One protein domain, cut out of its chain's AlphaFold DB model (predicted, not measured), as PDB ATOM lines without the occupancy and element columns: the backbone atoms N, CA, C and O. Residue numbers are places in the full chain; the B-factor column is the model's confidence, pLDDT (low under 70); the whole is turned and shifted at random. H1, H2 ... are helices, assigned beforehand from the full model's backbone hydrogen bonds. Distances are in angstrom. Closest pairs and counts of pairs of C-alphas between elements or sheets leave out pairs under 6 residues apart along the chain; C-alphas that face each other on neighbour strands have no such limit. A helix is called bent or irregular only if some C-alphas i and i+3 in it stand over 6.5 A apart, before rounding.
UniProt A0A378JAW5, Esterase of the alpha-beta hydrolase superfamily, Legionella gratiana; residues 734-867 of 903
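AT A GLANCE: This is residues 734 to 867 of the 903 residues of the protein "Esterase of the alpha-beta hydrolase superfamily" of Legionella gratiana (UniProt A0A378JAW5). Three helices, H4, H5 and H6, pack together as a three-cornered core, their centres making a triangle; H1 packs by its later part on H5, and H7 folds back on H6 towards the other end of the longest axis. H2 and the short H3 make a small pair set off from this core, with H3 only just reaching H4. The printed part has 134 residues with seven named helices, H1 to H7 in order along the chain, and no named strand: the class is all helix, and the packing is mostly crossed, one of the five touching pairs that have a tilt being shallow. It is compact, with a radius of gyration of the C-alphas of 14.1 A, and rounded, spanning 43 by 36 by 25 A.

HOW THE PARTS SIT: H5, residues 810 to 825, touches H6, residues 842 to 853, at a steep tilt of 39 degrees, the same way; the closest C-alphas, of Ala 815 and Ile 846, are 5.9 A apart. H4, residues 792 to 806, and H5 form a helical hairpin at a shallow tilt of 31 degrees, opposite ways, with the C-alphas of Leu 800 and Leu 812 closest at 6.6 A. H4 touches H6 at a steep tilt of 45 degrees, opposite ways, closest at the C-alphas of Val 796 and Ser 845, 5.1 A. H1, residues 734 to 749, touches H5 with residues 745 to 749 alone, closest at the C-alphas of Ile 746 and Arg 820, 5.3 A; the tilt of 35.4 degrees is only just steep. H7, residues 858 to 866, forms a helical hairpin with H6, closest at the C-alphas of Leu 851 and Leu 859, 6.0 A. H3, residues 779 to 783, touches H2, residues 758 to 770, closest at the C-alphas of Ala 767 and Phe 779, 4.6 A. H3 and H4 only just touch, with 3 pairs of C-alphas within 8 A, the closest those of Leu 780 and Ile 798, 6.8 A. H2 and H5 are apart. Every O i to N i+4 pair is within hydrogen-bond range in H2, H3, H5, H6 and H7, against 8 of 12 in H1 and 10 of 11 in H4.

IN THESE COORDINATES: H1 and H5, 16 residues each, measure 24.9 A and 22.8 A from first to last C-alpha. H1 begins at C-alpha 734 (167.595, 279.184, 229.344), has a kink of 36 degrees near residue 743, and is only just irregular, C-alphas 742 and 745 being 6.9 A apart. H4 measures 21.6 A, H2 18.5 A, H6 16.9 A, H7 12.4 A and H3 6.4 A. H7 ends at C-alpha 866 (135.805, 302.094, 224.391).

THE WHOLE: The C-alphas farthest apart, of Ser 734 and Gln 861, are 43.1 A apart. The printed part has no cut. The link from H5 to H6, residues 826 to 841, is long; in it residues 835 to 836 pair with residues 790 to 791, antiparallel. The mean pLDDT of the printed part is 78.5, and residues 734 to 737, 774, 825 to 829, 855 to 858 and 865 to 867 are under 70.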
ATOM      1  N   SER A 734     167.581 279.281 230.819       51.94
ATOM      2  CA  SER A 734     167.595 279.184 229.344       51.94
ATOM      3  C   SER A 734     166.412 279.881 228.667       51.94
ATOM      4  O   SER A 734     166.551 280.251 227.499       51.94
ATOM      5  N   ASP A 735     165.260 279.995 229.329       58.78
ATOM      6  CA  ASP A 735     164.015 280.420 228.674       58.78
ATOM      7  C   ASP A 735     163.668 281.886 228.955       58.78
ATOM      8  O   ASP A 735     163.211 282.577 228.043       58.78
ATOM      9  N   ASP A 736     164.026 282.410 230.132       66.25
ATOM     10  CA  ASP A 736     163.936 283.845 230.440       66.25
ATOM     11  C   ASP A 736     164.734 284.693 229.430       66.25
ATOM     12  O   ASP A 736     164.224 285.679 228.896       66.25
ATOM     13  N   CYS A 737     165.931 284.234 229.041       64.81
ATOM     14  CA  CYS A 737     166.734 284.862 227.989       64.81
ATOM     15  C   CYS A 737     166.042 284.857 226.611       64.81
ATOM     16  O   CYS A 737     166.181 285.820 225.856       64.81
ATOM     17  N   LYS A 738     165.276 283.811 226.263       71.50
ATOM     18  CA  LYS A 738     164.537 283.743 224.984       71.50
ATOM     19  C   LYS A 738     163.337 284.691 224.990       71.50
ATOM     20  O   LYS A 738     163.107 285.386 224.002       71.50
ATOM     21  N   ILE A 739     162.605 284.750 226.104       74.31
ATOM     22  CA  ILE A 739     161.475 285.670 226.296       74.31
ATOM     23  C   ILE A 739     161.974 287.121 226.257       74.31
ATOM     24  O   ILE A 739     161.402 287.945 225.544       74.31
ATOM     25  N   PHE A 740     163.086 287.424 226.934       79.56
ATOM     26  CA  PHE A 740     163.733 288.734 226.875       79.56
ATOM     27  C   PHE A 740     164.065 289.145 225.434       79.56
ATOM     28  O   PHE A 740     163.642 290.211 224.991       79.56
ATOM     29  N   LEU A 741     164.742 288.281 224.667       74.69
ATOM     30  CA  LEU A 741     165.098 288.558 223.269       74.69
ATOM     31  C   LEU A 741     163.877 288.741 222.346       74.69
ATOM     32  O   LEU A 741     163.966 289.481 221.367       74.69
ATOM     33  N   ALA A 742     162.739 288.109 222.650       77.44
ATOM     34  CA  ALA A 742     161.501 288.275 221.888       77.44
ATOM     35  C   ALA A 742     160.769 289.596 222.199       77.44
ATOM     36  O   ALA A 742     160.209 290.213 221.291       77.44
ATOM     37  N   LEU A 743     160.776 290.038 223.461       81.56
ATOM     38  CA  LEU A 743     160.070 291.244 223.915       81.56
ATOM     39  C   LEU A 743     160.898 292.532 223.750       81.56
ATOM     40  O   LEU A 743     160.328 293.592 223.474       81.56
ATOM     41  N   TYR A 744     162.230 292.443 223.855       81.94
ATOM     42  CA  TYR A 744     163.161 293.579 223.788       81.94
ATOM     43  C   TYR A 744     162.953 294.507 222.573       81.94
ATOM     44  O   TYR A 744     162.898 295.720 222.780       81.94
ATOM     45  N   PRO A 745     162.764 294.014 221.326       80.25
ATOM     46  CA  PRO A 745     162.581 294.895 220.170       80.25
ATOM     47  C   PRO A 745     161.305 295.743 220.256       80.25
ATOM     48  O   PRO A 745     161.314 296.914 219.885       80.25
ATOM     49  N   ILE A 746     160.210 295.171 220.769       83.00
ATOM     50  CA  ILE A 746     158.924 295.874 220.895       83.00
ATOM     51  C   ILE A 746     159.052 296.986 221.940       83.00
ATOM     52  O   ILE A 746     158.719 298.142 221.673       83.00
ATOM     53  N   LEU A 747     159.605 296.643 223.106       80.94
ATOM     54  CA  LEU A 747     159.770 297.554 224.235       80.94
ATOM     55  C   LEU A 747     160.736 298.706 223.905       80.94
ATOM     56  O   LEU A 747     160.452 299.859 224.215       80.94
ATOM     57  N   LEU A 748     161.815 298.447 223.158       80.19
ATOM     58  CA  LEU A 748     162.767 299.479 222.721       80.19
ATOM     59  C   LEU A 748     162.137 300.561 221.817       80.19
ATOM     60  O   LEU A 748     162.652 301.679 221.740       80.19
ATOM     61  N   LYS A 749     161.006 300.277 221.158       82.62
ATOM     62  CA  LYS A 749     160.238 301.271 220.389       82.62
ATOM     63  C   LYS A 749     159.150 301.988 221.190       82.62
ATOM     64  O   LYS A 749     158.675 303.031 220.734       82.62
ATOM     65  N   MET A 750     158.797 301.513 222.386       80.50
ATOM     66  CA  MET A 750     157.777 302.114 223.254       80.50
ATOM     67  C   MET A 750     158.293 303.359 223.989       80.50
ATOM     68  O   MET A 750     158.387 303.420 225.205       80.50
ATOM     69  N   SER A 751     158.657 304.386 223.219       80.50
ATOM     70  CA  SER A 751     159.156 305.662 223.747       80.50
ATOM     71  C   SER A 751     158.145 306.386 224.651       80.50
ATOM     72  O   SER A 751     156.946 306.110 224.638       80.50
ATOM     73  N   SER A 752     158.604 307.432 225.343       82.06
ATOM     74  CA  SER A 752     157.781 308.325 226.179       82.06
ATOM     75  C   SER A 752     156.586 308.991 225.470       82.06
ATOM     76  O   SER A 752     155.793 309.664 226.120       82.06
ATOM     77  N   LYS A 753     156.412 308.810 224.154       82.69
ATOM     78  CA  LYS A 753     155.214 309.223 223.408       82.69
ATOM     79  C   LYS A 753     153.985 308.338 223.660       82.69
ATOM     80  O   LYS A 753     152.875 308.801 223.418       82.69
ATOM     81  N   PHE A 754     154.138 307.100 224.141       83.31
ATOM     82  CA  PHE A 754     153.007 306.184 224.391       83.31
ATOM     83  C   PHE A 754     152.171 306.540 225.641       83.31
ATOM     84  O   PHE A 754     151.156 305.901 225.903       83.31
ATOM     85  N   VAL A 755     152.563 307.568 226.396       86.94
ATOM     86  CA  VAL A 755     151.885 308.069 227.603       86.94
ATOM     87  C   VAL A 755     151.940 309.596 227.633       86.94
ATOM     88  O   VAL A 755     152.889 310.203 227.130       86.94
ATOM     89  N   ARG A 756     150.917 310.252 228.194       81.69
ATOM     90  CA  ARG A 756     150.784 311.718 228.097       81.69
ATOM     91  C   ARG A 756     151.489 312.486 229.213       81.69
ATOM     92  O   ARG A 756     152.261 313.410 228.917       81.69
ATOM     93  N   THR A 757     151.258 312.124 230.474       81.62
ATOM     94  CA  THR A 757     151.722 312.918 231.624       81.62
ATOM     95  C   THR A 757     153.227 312.759 231.876       81.62
ATOM     96  O   THR A 757     153.820 311.733 231.548       81.62
ATOM     97  N   LYS A 758     153.878 313.766 232.484       77.31
ATOM     98  CA  LYS A 758     155.303 313.665 232.874       77.31
ATOM     99  C   LYS A 758     155.530 312.538 233.898       77.31
ATOM    100  O   LYS A 758     156.560 311.879 233.848       77.31
ATOM    101  N   LYS A 759     154.545 312.275 234.766       82.94
ATOM    102  CA  LYS A 759     154.577 311.185 235.750       82.94
ATOM    103  C   LYS A 759     154.581 309.816 235.065       82.94
ATOM    104  O   LYS A 759     155.481 309.023 235.312       82.94
ATOM    105  N   ASP A 760     153.645 309.575 234.148       83.81
ATOM    106  CA  ASP A 760     153.547 308.293 233.436       83.81
ATOM    107  C   ASP A 760     154.741 308.059 232.500       83.81
ATOM    108  O   ASP A 760     155.170 306.923 232.315       83.81
ATOM    109  N   LYS A 761     155.332 309.129 231.945       85.75
ATOM    110  CA  LYS A 761     156.588 309.059 231.173       85.75
ATOM    111  C   LYS A 761     157.751 308.548 232.015       85.75
ATOM    112  O   LYS A 761     158.514 307.720 231.523       85.75
ATOM    113  N   ASN A 762     157.859 308.996 233.265       80.44
ATOM    114  CA  ASN A 762     158.856 308.484 234.202       80.44
ATOM    115  C   ASN A 762     158.547 307.023 234.572       80.44
ATOM    116  O   ASN A 762     159.434 306.189 234.483       80.44
ATOM    117  N   VAL A 763     157.284 306.670 234.841       84.12
ATOM    118  CA  VAL A 763     156.882 305.274 235.118       84.12
ATOM    119  C   VAL A 763     157.193 304.326 233.948       84.12
ATOM    120  O   VAL A 763     157.660 303.208 234.164       84.12
ATOM    121  N   LEU A 764     156.978 304.756 232.699       82.94
ATOM    122  CA  LEU A 764     157.351 303.993 231.502       82.94
ATOM    123  C   LEU A 764     158.880 303.870 231.360       82.94
ATOM    124  O   LEU A 764     159.376 302.816 230.968       82.94
ATOM    125  N   HIS A 765     159.636 304.906 231.726       81.88
ATOM    126  CA  HIS A 765     161.100 304.863 231.768       81.88
ATOM    127  C   HIS A 765     161.615 303.885 232.840       81.88
ATOM    128  O   HIS A 765     162.463 303.044 232.545       81.88
ATOM    129  N   ASP A 766     161.039 303.910 234.042       81.00
ATOM    130  CA  ASP A 766     161.347 302.975 235.130       81.00
ATOM    131  C   ASP A 766     161.000 301.532 234.741       81.00
ATOM    132  O   ASP A 766     161.750 300.603 235.039       81.00
ATOM    133  N   ALA A 767     159.897 301.329 234.012       82.44
ATOM    134  CA  ALA A 767     159.564 300.032 233.435       82.44
ATOM    135  C   ALA A 767     160.623 299.560 232.427       82.44
ATOM    136  O   ALA A 767     160.994 298.389 232.442       82.44
ATOM    137  N   HIS A 768     161.156 300.451 231.587       81.00
ATOM    138  CA  HIS A 768     162.226 300.090 230.656       81.00
ATOM    139  C   HIS A 768     163.508 299.670 231.388       81.00
ATOM    140  O   HIS A 768     164.114 298.673 231.003       81.00
ATOM    141  N   HIS A 769     163.878 300.349 232.479       79.06
ATOM    142  CA  HIS A 769     165.015 299.949 233.323       79.06
ATOM    143  C   HIS A 769     164.767 298.650 234.103       79.06
ATOM    144  O   HIS A 769     165.702 297.899 234.369       79.06
ATOM    145  N   ALA A 770     163.513 298.348 234.442       80.50
ATOM    146  CA  ALA A 770     163.126 297.103 235.102       80.50
ATOM    147  C   ALA A 770     163.060 295.884 234.155       80.50
ATOM    148  O   ALA A 770     162.884 294.757 234.625       80.50
ATOM    149  N   PHE A 771     163.179 296.071 232.836       80.62
ATOM    150  CA  PHE A 771     163.167 294.979 231.862       80.62
ATOM    151  C   PHE A 771     164.566 294.356 231.717       80.62
ATOM    152  O   PHE A 771     165.487 294.975 231.193       80.62
ATOM    153  N   SER A 772     164.732 293.109 232.173       80.19
ATOM    154  CA  SER A 772     166.035 292.425 232.227       80.19
ATOM    155  C   SER A 772     165.970 290.980 231.728       80.19
ATOM    156  O   SER A 772     164.915 290.346 231.780       80.19
ATOM    157  N   SER A 773     167.108 290.433 231.288       74.94
ATOM    158  CA  SER A 773     167.223 289.054 230.780       74.94
ATOM    159  C   SER A 773     166.904 287.974 231.809       74.94
ATOM    160  O   SER A 773     166.566 286.856 231.435       74.94
ATOM    161  N   ASN A 774     167.030 288.307 233.094       68.38
ATOM    162  CA  ASN A 774     166.905 287.358 234.196       68.38
ATOM    163  C   ASN A 774     165.486 287.347 234.785       68.38
ATOM    164  O   ASN A 774     165.105 286.380 235.432       68.38
ATOM    165  N   GLU A 775     164.712 288.416 234.567       75.38
ATOM    166  CA  GLU A 775     163.315 288.544 234.994       75.38
ATOM    167  C   GLU A 775     162.511 289.338 233.938       75.38
ATOM    168  O   GLU A 775     162.111 290.484 234.184       75.38
ATOM    169  N   PRO A 776     162.246 288.767 232.747       78.25
ATOM    170  CA  PRO A 776     161.680 289.504 231.611       78.25
ATOM    171  C   PRO A 776     160.263 290.046 231.850       78.25
ATOM    172  O   PRO A 776     159.803 290.890 231.091       78.25
ATOM    173  N   PHE A 777     159.571 289.614 232.906       84.50
ATOM    174  CA  PHE A 777     158.237 290.099 233.278       84.50
ATOM    175  C   PHE A 777     158.238 291.180 234.376       84.50
ATOM    176  O   PHE A 777     157.177 291.728 234.678       84.50
ATOM    177  N   LYS A 778     159.389 291.508 234.990       81.62
ATOM    178  CA  LYS A 778     159.471 292.417 236.155       81.62
ATOM    179  C   LYS A 778     158.904 293.810 235.858       81.62
ATOM    180  O   LYS A 778     158.190 294.383 236.683       81.62
ATOM    181  N   PHE A 779     159.139 294.310 234.645       83.00
ATOM    182  CA  PHE A 779     158.654 295.608 234.175       83.00
ATOM    183  C   PHE A 779     157.123 295.772 234.197       83.00
ATOM    184  O   PHE A 779     156.638 296.893 234.356       83.00
ATOM    185  N   LEU A 780     156.343 294.681 234.129       81.62
ATOM    186  CA  LEU A 780     154.880 294.744 234.252       81.62
ATOM    187  C   LEU A 780     154.427 295.347 235.591       81.62
ATOM    188  O   LEU A 780     153.364 295.967 235.643       81.62
ATOM    189  N   LYS A 781     155.222 295.187 236.661       81.69
ATOM    190  CA  LYS A 781     154.947 295.807 237.967       81.69
ATOM    191  C   LYS A 781     155.009 297.332 237.872       81.69
ATOM    192  O   LYS A 781     154.178 298.001 238.467       81.69
ATOM    193  N   HIS A 782     155.951 297.861 237.092       79.38
ATOM    194  CA  HIS A 782     156.119 299.299 236.889       79.38
ATOM    195  C   HIS A 782     155.023 299.866 235.984       79.38
ATOM    196  O   HIS A 782     154.397 300.858 236.338       79.38
ATOM    197  N   LEU A 783     154.694 299.186 234.879       81.31
ATOM    198  CA  LEU A 783     153.605 299.609 233.984       81.31
ATOM    199  C   LEU A 783     152.221 299.623 234.659       81.31
ATOM    200  O   LEU A 783     151.332 300.332 234.202       81.31
ATOM    201  N   GLY A 784     152.041 298.898 235.769       71.81
ATOM    202  CA  GLY A 784     150.845 298.985 236.615       71.81
ATOM    203  C   GLY A 784     150.686 300.296 237.401       71.81
ATOM    204  O   GLY A 784     149.617 300.515 237.960       71.81
ATOM    205  N   PHE A 785     151.705 301.164 237.447       79.56
ATOM    206  CA  PHE A 785     151.639 302.482 238.099       79.56
ATOM    207  C   PHE A 785     151.344 303.642 237.132       79.56
ATOM    208  O   PHE A 785     151.361 304.798 237.558       79.56
ATOM    209  N   ILE A 786     151.090 303.359 235.849       81.56
ATOM    210  CA  ILE A 786     150.594 304.356 234.891       81.56
ATOM    211  C   ILE A 786     149.160 304.719 235.300       81.56
ATOM    212  O   ILE A 786     148.321 303.834 235.455       81.56
ATOM    213  N   GLN A 787     148.902 306.008 235.524       73.75
ATOM    214  CA  GLN A 787     147.631 306.518 236.057       73.75
ATOM    215  C   GLN A 787     146.872 307.430 235.088       73.75
ATOM    216  O   GLN A 787     145.683 307.643 235.294       73.75
ATOM    217  N   GLY A 788     147.537 308.000 234.081       77.00
ATOM    218  CA  GLY A 788     146.901 308.823 233.051       77.00
ATOM    219  C   GLY A 788     146.672 308.089 231.728       77.00
ATOM    220  O   GLY A 788     147.109 306.955 231.536       77.00
ATOM    221  N   GLU A 789     146.034 308.789 230.784       81.56
ATOM    222  CA  GLU A 789     145.761 308.299 229.427       81.56
ATOM    223  C   GLU A 789     147.005 307.688 228.759       81.56
ATOM    224  O   GLU A 789     148.023 308.359 228.511       81.56
ATOM    225  N   MET A 790     146.883 306.411 228.395       87.06
ATOM    226  CA  MET A 790     147.920 305.648 227.712       87.06
ATOM    227  C   MET A 790     147.494 305.296 226.291       87.06
ATOM    228  O   MET A 790     146.309 305.195 225.972       87.06
ATOM    229  N   HIS A 791     148.472 305.100 225.417       90.06
ATOM    230  CA  HIS A 791     148.215 304.703 224.043       90.06
ATOM    231  C   HIS A 791     147.778 303.229 223.977       90.06
ATOM    232  O   HIS A 791     148.408 302.368 224.595       90.06
ATOM    233  N   ILE A 792     146.743 302.913 223.194       85.81
ATOM    234  CA  ILE A 792     146.095 301.590 223.173       85.81
ATOM    235  C   ILE A 792     147.072 300.443 222.867       85.81
ATOM    236  O   ILE A 792     146.982 299.372 223.457       85.81
ATOM    237  N   VAL A 793     148.083 300.691 222.026       87.69
ATOM    238  CA  VAL A 793     149.158 299.732 221.700       87.69
ATOM    239  C   VAL A 793     149.996 299.347 222.929       87.69
ATOM    240  O   VAL A 793     150.388 298.189 223.052       87.69
ATOM    241  N   LEU A 794     150.245 300.281 223.856       87.88
ATOM    242  CA  LEU A 794     150.958 299.997 225.108       87.88
ATOM    243  C   LEU A 794     150.072 299.187 226.067       87.88
ATOM    244  O   LEU A 794     150.551 298.241 226.688       87.88
ATOM    245  N   HIS A 795     148.775 299.501 226.143       87.31
ATOM    246  CA  HIS A 795     147.817 298.728 226.944       87.31
ATOM    247  C   HIS A 795     147.683 297.281 226.449       87.31
ATOM    248  O   HIS A 795     147.782 296.328 227.220       87.31
ATOM    249  N   VAL A 796     147.528 297.112 225.135       87.44
ATOM    250  CA  VAL A 796     147.472 295.809 224.463       87.44
ATOM    251  C   VAL A 796     148.753 295.006 224.703       87.44
ATOM    252  O   VAL A 796     148.672 293.831 225.053       87.44
ATOM    253  N   PHE A 797     149.932 295.630 224.603       88.69
ATOM    254  CA  PHE A 797     151.216 294.998 224.932       88.69
ATOM    255  C   PHE A 797     151.263 294.476 226.375       88.69
ATOM    256  O   PHE A 797     151.611 293.318 226.605       88.69
ATOM    257  N   ILE A 798     150.857 295.305 227.343       87.69
ATOM    258  CA  ILE A 798     150.799 294.938 228.765       87.69
ATOM    259  C   ILE A 798     149.880 293.734 228.982       87.69
ATOM    260  O   ILE A 798     150.263 292.792 229.675       87.69
ATOM    261  N   ASN A 799     148.695 293.734 228.371       86.12
ATOM    262  CA  ASN A 799     147.742 292.632 228.474       86.12
ATOM    263  C   ASN A 799     148.283 291.323 227.882       86.12
ATOM    264  O   ASN A 799     148.247 290.293 228.554       86.12
ATOM    265  N   LEU A 800     148.836 291.358 226.665       85.38
ATOM    266  CA  LEU A 800     149.401 290.167 226.019       85.38
ATOM    267  C   LEU A 800     150.557 289.565 226.834       85.38
ATOM    268  O   LEU A 800     150.706 288.348 226.876       85.38
ATOM    269  N   ILE A 801     151.356 290.393 227.515       86.50
ATOM    270  CA  ILE A 801     152.497 289.930 228.321       86.50
ATOM    271  C   ILE A 801     152.070 289.478 229.725       86.50
ATOM    272  O   ILE A 801     152.675 288.557 230.274       86.50
ATOM    273  N   ARG A 802     151.000 290.054 230.293       85.69
ATOM    274  CA  ARG A 802     150.339 289.508 231.492       85.69
ATOM    275  C   ARG A 802     149.804 288.100 231.232       85.69
ATOM    276  O   ARG A 802     150.020 287.230 232.066       85.69
ATOM    277  N   GLU A 803     149.182 287.865 230.077       83.50
ATOM    278  CA  GLU A 803     148.741 286.523 229.679       83.50
ATOM    279  C   GLU A 803     149.937 285.588 229.435       83.50
ATOM    280  O   GLU A 803     149.973 284.491 229.983       83.50
ATOM    281  N   LEU A 804     150.968 286.054 228.710       81.75
ATOM    282  CA  LEU A 804     152.191 285.285 228.429       81.75
ATOM    283  C   LEU A 804     152.903 284.795 229.704       81.75
ATOM    284  O   LEU A 804     153.514 283.730 229.699       81.75
ATOM    285  N   LYS A 805     152.823 285.563 230.799       80.38
ATOM    286  CA  LYS A 805     153.349 285.172 232.117       80.38
ATOM    287  C   LYS A 805     152.599 283.973 232.717       80.38
ATOM    288  O   LYS A 805     153.192 283.211 233.477       80.38
ATOM    289  N   ASN A 806     151.315 283.819 232.396       76.19
ATOM    290  CA  ASN A 806     150.438 282.777 232.928       76.19
ATOM    291  C   ASN A 806     150.371 281.535 232.016       76.19
ATOM    292  O   ASN A 806     150.080 280.443 232.500       76.19
ATOM    293  N   GLY A 807     150.662 281.675 230.718       71.38
ATOM    294  CA  GLY A 807     150.745 280.566 229.766       71.38
ATOM    295  C   GLY A 807     151.036 281.019 228.330       71.38
ATOM    296  O   GLY A 807     150.937 282.196 227.995       71.38
ATOM    297  N   THR A 808     151.392 280.080 227.452       71.50
ATOM    298  CA  THR A 808     151.661 280.348 226.029       71.50
ATOM    299  C   THR A 808     150.569 279.757 225.138       71.50
ATOM    300  O   THR A 808     150.147 278.618 225.327       71.50
ATOM    301  N   SER A 809     150.133 280.516 224.129       77.00
ATOM    302  CA  SER A 809     149.224 280.036 223.078       77.00
ATOM    303  C   SER A 809     149.711 280.462 221.683       77.00
ATOM    304  O   SER A 809     150.446 281.455 221.566       77.00
ATOM    305  N   PRO A 810     149.325 279.750 220.606       76.00
ATOM    306  CA  PRO A 810     149.665 280.144 219.239       76.00
ATOM    307  C   PRO A 810     149.125 281.532 218.860       76.00
ATOM    308  O   PRO A 810     149.811 282.288 218.166       76.00
ATOM    309  N   GLU A 811     147.937 281.904 219.351       76.75
ATOM    310  CA  GLU A 811     147.327 283.215 219.100       76.75
ATOM    311  C   GLU A 811     148.130 284.343 219.764       76.75
ATOM    312  O   GLU A 811     148.388 285.365 219.126       76.75
ATOM    313  N   LEU A 812     148.597 284.146 221.006       80.44
ATOM    314  CA  LEU A 812     149.449 285.108 221.719       80.44
ATOM    315  C   LEU A 812     150.762 285.376 220.970       80.44
ATOM    316  O   LEU A 812     151.180 286.529 220.842       80.44
ATOM    317  N   TYR A 813     151.397 284.331 220.430       80.12
ATOM    318  CA  TYR A 813     152.620 284.480 219.636       80.12
ATOM    319  C   TYR A 813     152.368 285.238 218.321       80.12
ATOM    320  O   TYR A 813     153.134 286.138 217.967       80.12
ATOM    321  N   HIS A 814     151.273 284.929 217.616       81.75
ATOM    322  CA  HIS A 814     150.883 285.649 216.398       81.75
ATOM    323  C   HIS A 814     150.557 287.129 216.670       81.75
ATOM    324  O   HIS A 814     150.975 288.006 215.903       81.75
ATOM    325  N   ALA A 815     149.874 287.417 217.782       83.31
ATOM    326  CA  ALA A 815     149.544 288.770 218.216       83.31
ATOM    327  C   ALA A 815     150.801 289.582 218.565       83.31
ATOM    328  O   ALA A 815     150.976 290.675 218.035       83.31
ATOM    329  N   LEU A 816     151.722 289.041 219.374       84.75
ATOM    330  CA  LEU A 816     152.980 289.720 219.721       84.75
ATOM    331  C   LEU A 816     153.870 289.968 218.495       84.75
ATOM    332  O   LEU A 816     154.442 291.052 218.360       84.75
ATOM    333  N   LYS A 817     153.949 289.007 217.563       85.00
ATOM    334  CA  LYS A 817     154.662 289.192 216.290       85.00
ATOM    335  C   LYS A 817     154.032 290.309 215.453       85.00
ATOM    336  O   LYS A 817     154.745 291.193 214.996       85.00
ATOM    337  N   THR A 818     152.709 290.310 215.300       84.44
ATOM    338  CA  THR A 818     152.006 291.360 214.546       84.44
ATOM    339  C   THR A 818     152.162 292.735 215.205       84.44
ATOM    340  O   THR A 818     152.394 293.718 214.508       84.44
ATOM    341  N   LEU A 819     152.100 292.810 216.537       85.69
ATOM    342  CA  LEU A 819     152.284 294.047 217.296       85.69
ATOM    343  C   LEU A 819     153.685 294.642 217.098       85.69
ATOM    344  O   LEU A 819     153.817 295.852 216.924       85.69
ATOM    345  N   ARG A 820     154.724 293.796 217.077       85.75
ATOM    346  CA  ARG A 820     156.093 294.201 216.729       85.75
ATOM    347  C   ARG A 820     156.144 294.833 215.341       85.75
ATOM    348  O   ARG A 820     156.710 295.911 215.197       85.75
ATOM    349  N   ASP A 821     155.572 294.160 214.347       83.44
ATOM    350  CA  ASP A 821     155.642 294.586 212.948       83.44
ATOM    351  C   ASP A 821     154.934 295.952 212.775       83.44
ATOM    352  O   ASP A 821     155.532 296.903 212.272       83.44
ATOM    353  N   VAL A 822     153.737 296.114 213.360       81.19
ATOM    354  CA  VAL A 822     152.993 297.392 213.420       81.19
ATOM    355  C   VAL A 822     153.819 298.535 214.027       81.19
ATOM    356  O   VAL A 822     153.895 299.615 213.445       81.19
ATOM    357  N   VAL A 823     154.456 298.311 215.183       81.69
ATOM    358  CA  VAL A 823     155.214 299.343 215.922       81.69
ATOM    359  C   VAL A 823     156.471 299.816 215.172       81.69
ATOM    360  O   VAL A 823     156.964 300.917 215.427       81.69
ATOM    361  N   TYR A 824     157.000 299.010 214.248       77.06
ATOM    362  CA  TYR A 824     158.159 299.372 213.428       77.06
ATOM    363  C   TYR A 824     157.789 300.001 212.078       77.06
ATOM    364  O   TYR A 824     158.560 300.828 211.584       77.06
ATOM    365  N   GLU A 825     156.654 299.627 211.483       69.31
ATOM    366  CA  GLU A 825     156.312 299.998 210.105       69.31
ATOM    367  C   GLU A 825     155.411 301.239 209.987       69.31
ATOM    368  O   GLU A 825     155.583 302.009 209.037       69.31
ATOM    369  N   ASP A 826     154.477 301.480 210.922       62.28
ATOM    370  CA  ASP A 826     153.405 302.460 210.692       62.28
ATOM    371  C   ASP A 826     153.596 303.821 211.393       62.28
ATOM    372  O   ASP A 826     153.729 303.932 212.613       62.28
ATOM    373  N   LYS A 827     153.580 304.903 210.603       58.03
ATOM    374  CA  LYS A 827     153.799 306.282 211.090       58.03
ATOM    375  C   LYS A 827     152.524 306.980 211.585       58.03
ATOM    376  O   LYS A 827     152.634 308.051 212.177       58.03
ATOM    377  N   SER A 828     151.348 306.391 211.365       63.81
ATOM    378  CA  SER A 828     150.026 306.916 211.761       63.81
ATOM    379  C   SER A 828     149.654 306.681 213.234       63.81
ATOM    380  O   SER A 828     148.635 307.190 213.693       63.81
ATOM    381  N   LEU A 829     150.473 305.950 214.000       68.31
ATOM    382  CA  LEU A 829     150.214 305.523 215.388       68.31
ATOM    383  C   LEU A 829     150.258 306.652 216.447       68.31
ATOM    384  O   LEU A 829     150.660 306.415 217.581       68.31
ATOM    385  N   TRP A 830     149.908 307.890 216.090       78.31
ATOM    386  CA  TRP A 830     150.030 309.068 216.963       78.31
ATOM    387  C   TRP A 830     148.790 309.974 216.955       78.31
ATOM    388  O   TRP A 830     148.846 311.110 217.423       78.31
ATOM    389  N   GLU A 831     147.666 309.488 216.425       78.06
ATOM    390  CA  GLU A 831     146.394 310.213 216.434       78.06
ATOM    391  C   GLU A 831     145.718 310.165 217.818       78.06
ATOM    392  O   GLU A 831     145.808 309.184 218.557       78.06
ATOM    393  N   ASN A 832     145.042 311.254 218.199       74.94
ATOM    394  CA  ASN A 832     144.638 311.482 219.591       74.94
ATOM    395  C   ASN A 832     143.638 310.457 220.160       74.94
ATOM    396  O   ASN A 832     143.665 310.234 221.366       74.94
ATOM    397  N   TYR A 833     142.793 309.830 219.333       77.00
ATOM    398  CA  TYR A 833     141.793 308.844 219.780       77.00
ATOM    399  C   TYR A 833     142.392 307.479 220.156       77.00
ATOM    400  O   TYR A 833     141.688 306.628 220.693       77.00
ATOM    401  N   PHE A 834     143.688 307.255 219.913       80.38
ATOM    402  CA  PHE A 834     144.391 306.079 220.425       80.38
ATOM    403  C   PHE A 834     144.863 306.230 221.880       80.38
ATOM    404  O   PHE A 834     145.418 305.278 222.428       80.38
ATOM    405  N   TYR A 835     144.652 307.385 222.520       84.69
ATOM    406  CA  TYR A 835     144.958 307.618 223.934       84.69
ATOM    407  C   TYR A 835     143.679 307.601 224.780       84.69
ATOM    408  O   TYR A 835     142.696 308.245 224.420       84.69
ATOM    409  N   GLY A 836     143.712 306.890 225.906       81.62
ATOM    410  CA  GLY A 836     142.556 306.725 226.787       81.62
ATOM    411  C   GLY A 836     142.866 305.896 228.032       81.62
ATOM    412  O   GLY A 836     144.008 305.469 228.239       81.62
ATOM    413  N   GLU A 837     141.844 305.670 228.854       78.94
ATOM    414  CA  GLU A 837     141.879 304.762 230.009       78.94
ATOM    415  C   GLU A 837     141.248 303.419 229.610       78.94
ATOM    416  O   GLU A 837     140.037 303.221 229.676       78.94
ATOM    417  N   TRP A 838     142.073 302.490 229.128       80.75
ATOM    418  CA  TRP A 838     141.599 301.246 228.523       80.75
ATOM    419  C   TRP A 838     141.377 300.136 229.562       80.75
ATOM    420  O   TRP A 838     142.245 299.858 230.385       80.75
ATOM    421  N   ASN A 839     140.258 299.411 229.462       77.75
ATOM    422  CA  ASN A 839     140.004 298.194 230.247       77.75
ATOM    423  C   ASN A 839     139.653 297.005 229.338       77.75
ATOM    424  O   ASN A 839     138.544 296.474 229.340       77.75
ATOM    425  N   LEU A 840     140.607 296.635 228.482       78.12
ATOM    426  CA  LEU A 840     140.449 295.566 227.495       78.12
ATOM    427  C   LEU A 840     140.760 294.192 228.097       78.12
ATOM    428  O   LEU A 840     141.750 294.037 228.809       78.12
ATOM    429  N   THR A 841     139.992 293.173 227.718       79.12
ATOM    430  CA  THR A 841     140.362 291.761 227.924       79.12
ATOM    431  C   THR A 841     141.444 291.321 226.932       79.12
ATOM    432  O   THR A 841     141.650 291.951 225.888       79.12
ATOM    433  N   THR A 842     142.117 290.196 227.191       77.12
ATOM    434  CA  THR A 842     143.143 289.644 226.285       77.12
ATOM    435  C   THR A 842     142.590 289.347 224.884       77.12
ATOM    436  O   THR A 842     143.234 289.679 223.891       77.12
ATOM    437  N   LYS A 843     141.355 288.830 224.769       74.75
ATOM    438  CA  LYS A 843     140.703 288.574 223.466       74.75
ATOM    439  C   LYS A 843     140.434 289.858 222.672       74.75
ATOM    440  O   LYS A 843     140.774 289.916 221.493       74.75
ATOM    441  N   GLN A 844     139.897 290.896 223.318       78.56
ATOM    442  CA  GLN A 844     139.718 292.216 222.691       78.56
ATOM    443  C   GLN A 844     141.067 292.830 222.292       78.56
ATOM    444  O   GLN A 844     141.189 293.429 221.227       78.56
ATOM    445  N   SER A 845     142.098 292.625 223.117       83.31
ATOM    446  CA  SER A 845     143.454 293.107 222.845       83.31
ATOM    447  C   SER A 845     144.020 292.490 221.558       83.31
ATOM    448  O   SER A 845     144.545 293.225 220.727       83.31
ATOM    449  N   ILE A 846     143.846 291.178 221.337       81.81
ATOM    450  CA  ILE A 846     144.249 290.491 220.093       81.81
ATOM    451  C   ILE A 846     143.479 291.037 218.877       81.81
ATOM    452  O   ILE A 846     144.101 291.381 217.873       81.81
ATOM    453  N   GLN A 847     142.154 291.189 218.977       79.56
ATOM    454  CA  GLN A 847     141.325 291.735 217.889       79.56
ATOM    455  C   GLN A 847     141.759 293.152 217.479       79.56
ATOM    456  O   GLN A 847     141.809 293.473 216.293       79.56
ATOM    457  N   ILE A 848     142.136 293.991 218.447       82.00
ATOM    458  CA  ILE A 848     142.642 295.345 218.185       82.00
ATOM    459  C   ILE A 848     143.987 295.310 217.440       82.00
ATOM    460  O   ILE A 848     144.171 296.103 216.519       82.00
ATOM    461  N   VAL A 849     144.895 294.369 217.740       84.69
ATOM    462  CA  VAL A 849     146.144 294.197 216.962       84.69
ATOM    463  C   VAL A 849     145.853 293.902 215.487       84.69
ATOM    464  O   VAL A 849     146.499 294.469 214.604       84.69
ATOM    465  N   GLU A 850     144.872 293.044 215.203       81.69
ATOM    466  CA  GLU A 850     144.496 292.683 213.831       81.69
ATOM    467  C   GLU A 850     143.821 293.845 213.086       81.69
ATOM    468  O   GLU A 850     144.142 294.096 211.921       81.69
ATOM    469  N   LEU A 851     142.958 294.616 213.759       81.00
ATOM    470  CA  LEU A 851     142.342 295.824 213.193       81.00
ATOM    471  C   LEU A 851     143.373 296.917 212.869       81.00
ATOM    472  O   LEU A 851     143.268 297.545 211.813       81.00
ATOM    473  N   ILE A 852     144.383 297.110 213.732       78.75
ATOM    474  CA  ILE A 852     145.495 298.042 213.479       78.75
ATOM    475  C   ILE A 852     146.311 297.581 212.266       78.75
ATOM    476  O   ILE A 852     146.529 298.372 211.348       78.75
ATOM    477  N   LYS A 853     146.705 296.299 212.207       80.12
ATOM    478  CA  LYS A 853     147.471 295.738 211.078       80.12
ATOM    479  C   LYS A 853     146.763 295.942 209.735       80.12
ATOM    480  O   LYS A 853     147.397 296.297 208.746       80.12
ATOM    481  N   ASN A 854     145.448 295.732 209.715       76.81
ATOM    482  CA  ASN A 854     144.632 295.812 208.506       76.81
ATOM    483  C   ASN A 854     144.188 297.247 208.155       76.81
ATOM    484  O   ASN A 854     143.456 297.419 207.183       76.81
ATOM    485  N   LYS A 855     144.600 298.263 208.934       68.44
ATOM    486  CA  LYS A 855     144.241 299.687 208.764       68.44
ATOM    487  C   LYS A 855     142.735 299.916 208.580       68.44
ATOM    488  O   LYS A 855     142.311 300.717 207.751       68.44
ATOM    489  N   SER A 856     141.920 299.171 209.330       61.62
ATOM    490  CA  SER A 856     140.469 299.179 209.146       61.62
ATOM    491  C   SER A 856     139.842 300.486 209.631       61.62
ATOM    492  O   SER A 856     140.114 300.938 210.741       61.62
ATOM    493  N   GLU A 857     138.941 301.064 208.838       65.62
ATOM    494  CA  GLU A 857     138.232 302.312 209.164       65.62
ATOM    495  C   GLU A 857     137.342 302.182 210.424       65.62
ATOM    496  O   GLU A 857     137.086 303.159 211.128       65.62
ATOM    497  N   THR A 858     136.963 300.950 210.793       67.94
ATOM    498  CA  THR A 858     136.241 300.622 212.037       67.94
ATOM    499  C   THR A 858     137.087 300.766 213.308       67.94
ATOM    500  O   THR A 858     136.533 300.858 214.407       67.94
ATOM    501  N   LEU A 859     138.421 300.818 213.196       72.94
ATOM    502  CA  LEU A 859     139.334 300.922 214.338       72.94
ATOM    503  C   LEU A 859     139.088 302.201 215.145       72.94
ATOM    504  O   LEU A 859     138.997 302.145 216.370       72.94
ATOM    505  N   LYS A 860     138.922 303.340 214.463       74.06
ATOM    506  CA  LYS A 860     138.660 304.633 215.106       74.06
ATOM    507  C   LYS A 860     137.363 304.602 215.919       74.06
ATOM    508  O   LYS A 860     137.380 304.928 217.101       74.06
ATOM    509  N   GLN A 861     136.274 304.134 215.304       71.19
ATOM    510  CA  GLN A 861     134.962 304.007 215.952       71.19
ATOM    511  C   GLN A 861     135.017 303.080 217.177       71.19
ATOM    512  O   GLN A 861     134.397 303.359 218.200       71.19
ATOM    513  N   THR A 862     135.802 302.001 217.092       71.94
ATOM    514  CA  THR A 862     135.996 301.047 218.192       71.94
ATOM    515  C   THR A 862     136.746 301.689 219.365       71.94
ATOM    516  O   THR A 862     136.306 301.571 220.506       71.94
ATOM    517  N   CYS A 863     137.840 302.414 219.102       72.44
ATOM    518  CA  CYS A 863     138.592 303.142 220.132       72.44
ATOM    519  C   CYS A 863     137.756 304.253 220.792       72.44
ATOM    520  O   CYS A 863     137.785 304.393 222.012       72.44
ATOM    521  N   GLU A 864     136.984 305.015 220.013       70.06
ATOM    522  CA  GLU A 864     136.117 306.084 220.531       70.06
ATOM    523  C   GLU A 864     134.992 305.526 221.424       70.06
ATOM    524  O   GLU A 864     134.737 306.079 222.493       70.06
ATOM    525  N   ALA A 865     134.383 304.391 221.057       65.75
ATOM    526  CA  ALA A 865     133.359 303.729 221.873       65.75
ATOM    527  C   ALA A 865     133.901 303.146 223.195       65.75
ATOM    528  O   ALA A 865     133.188 303.114 224.195       65.75
ATOM    529  N   LEU A 866     135.160 302.693 223.214       66.56
ATOM    530  CA  LEU A 866     135.805 302.094 224.391       66.56
ATOM    531  C   LEU A 866     136.342 303.125 225.403       66.56
ATOM    532  O   LEU A 866     136.679 302.741 226.519       66.56
ATOM    533  N   ASN A 867     136.422 304.407 225.030       64.69
ATOM    534  CA  ASN A 867     136.953 305.497 225.864       64.69
ATOM    535  C   ASN A 867     135.836 306.367 226.499       64.69
ATOM    536  O   ASN A 867     136.090 307.467 226.989       64.69
TER     537      ASN A 867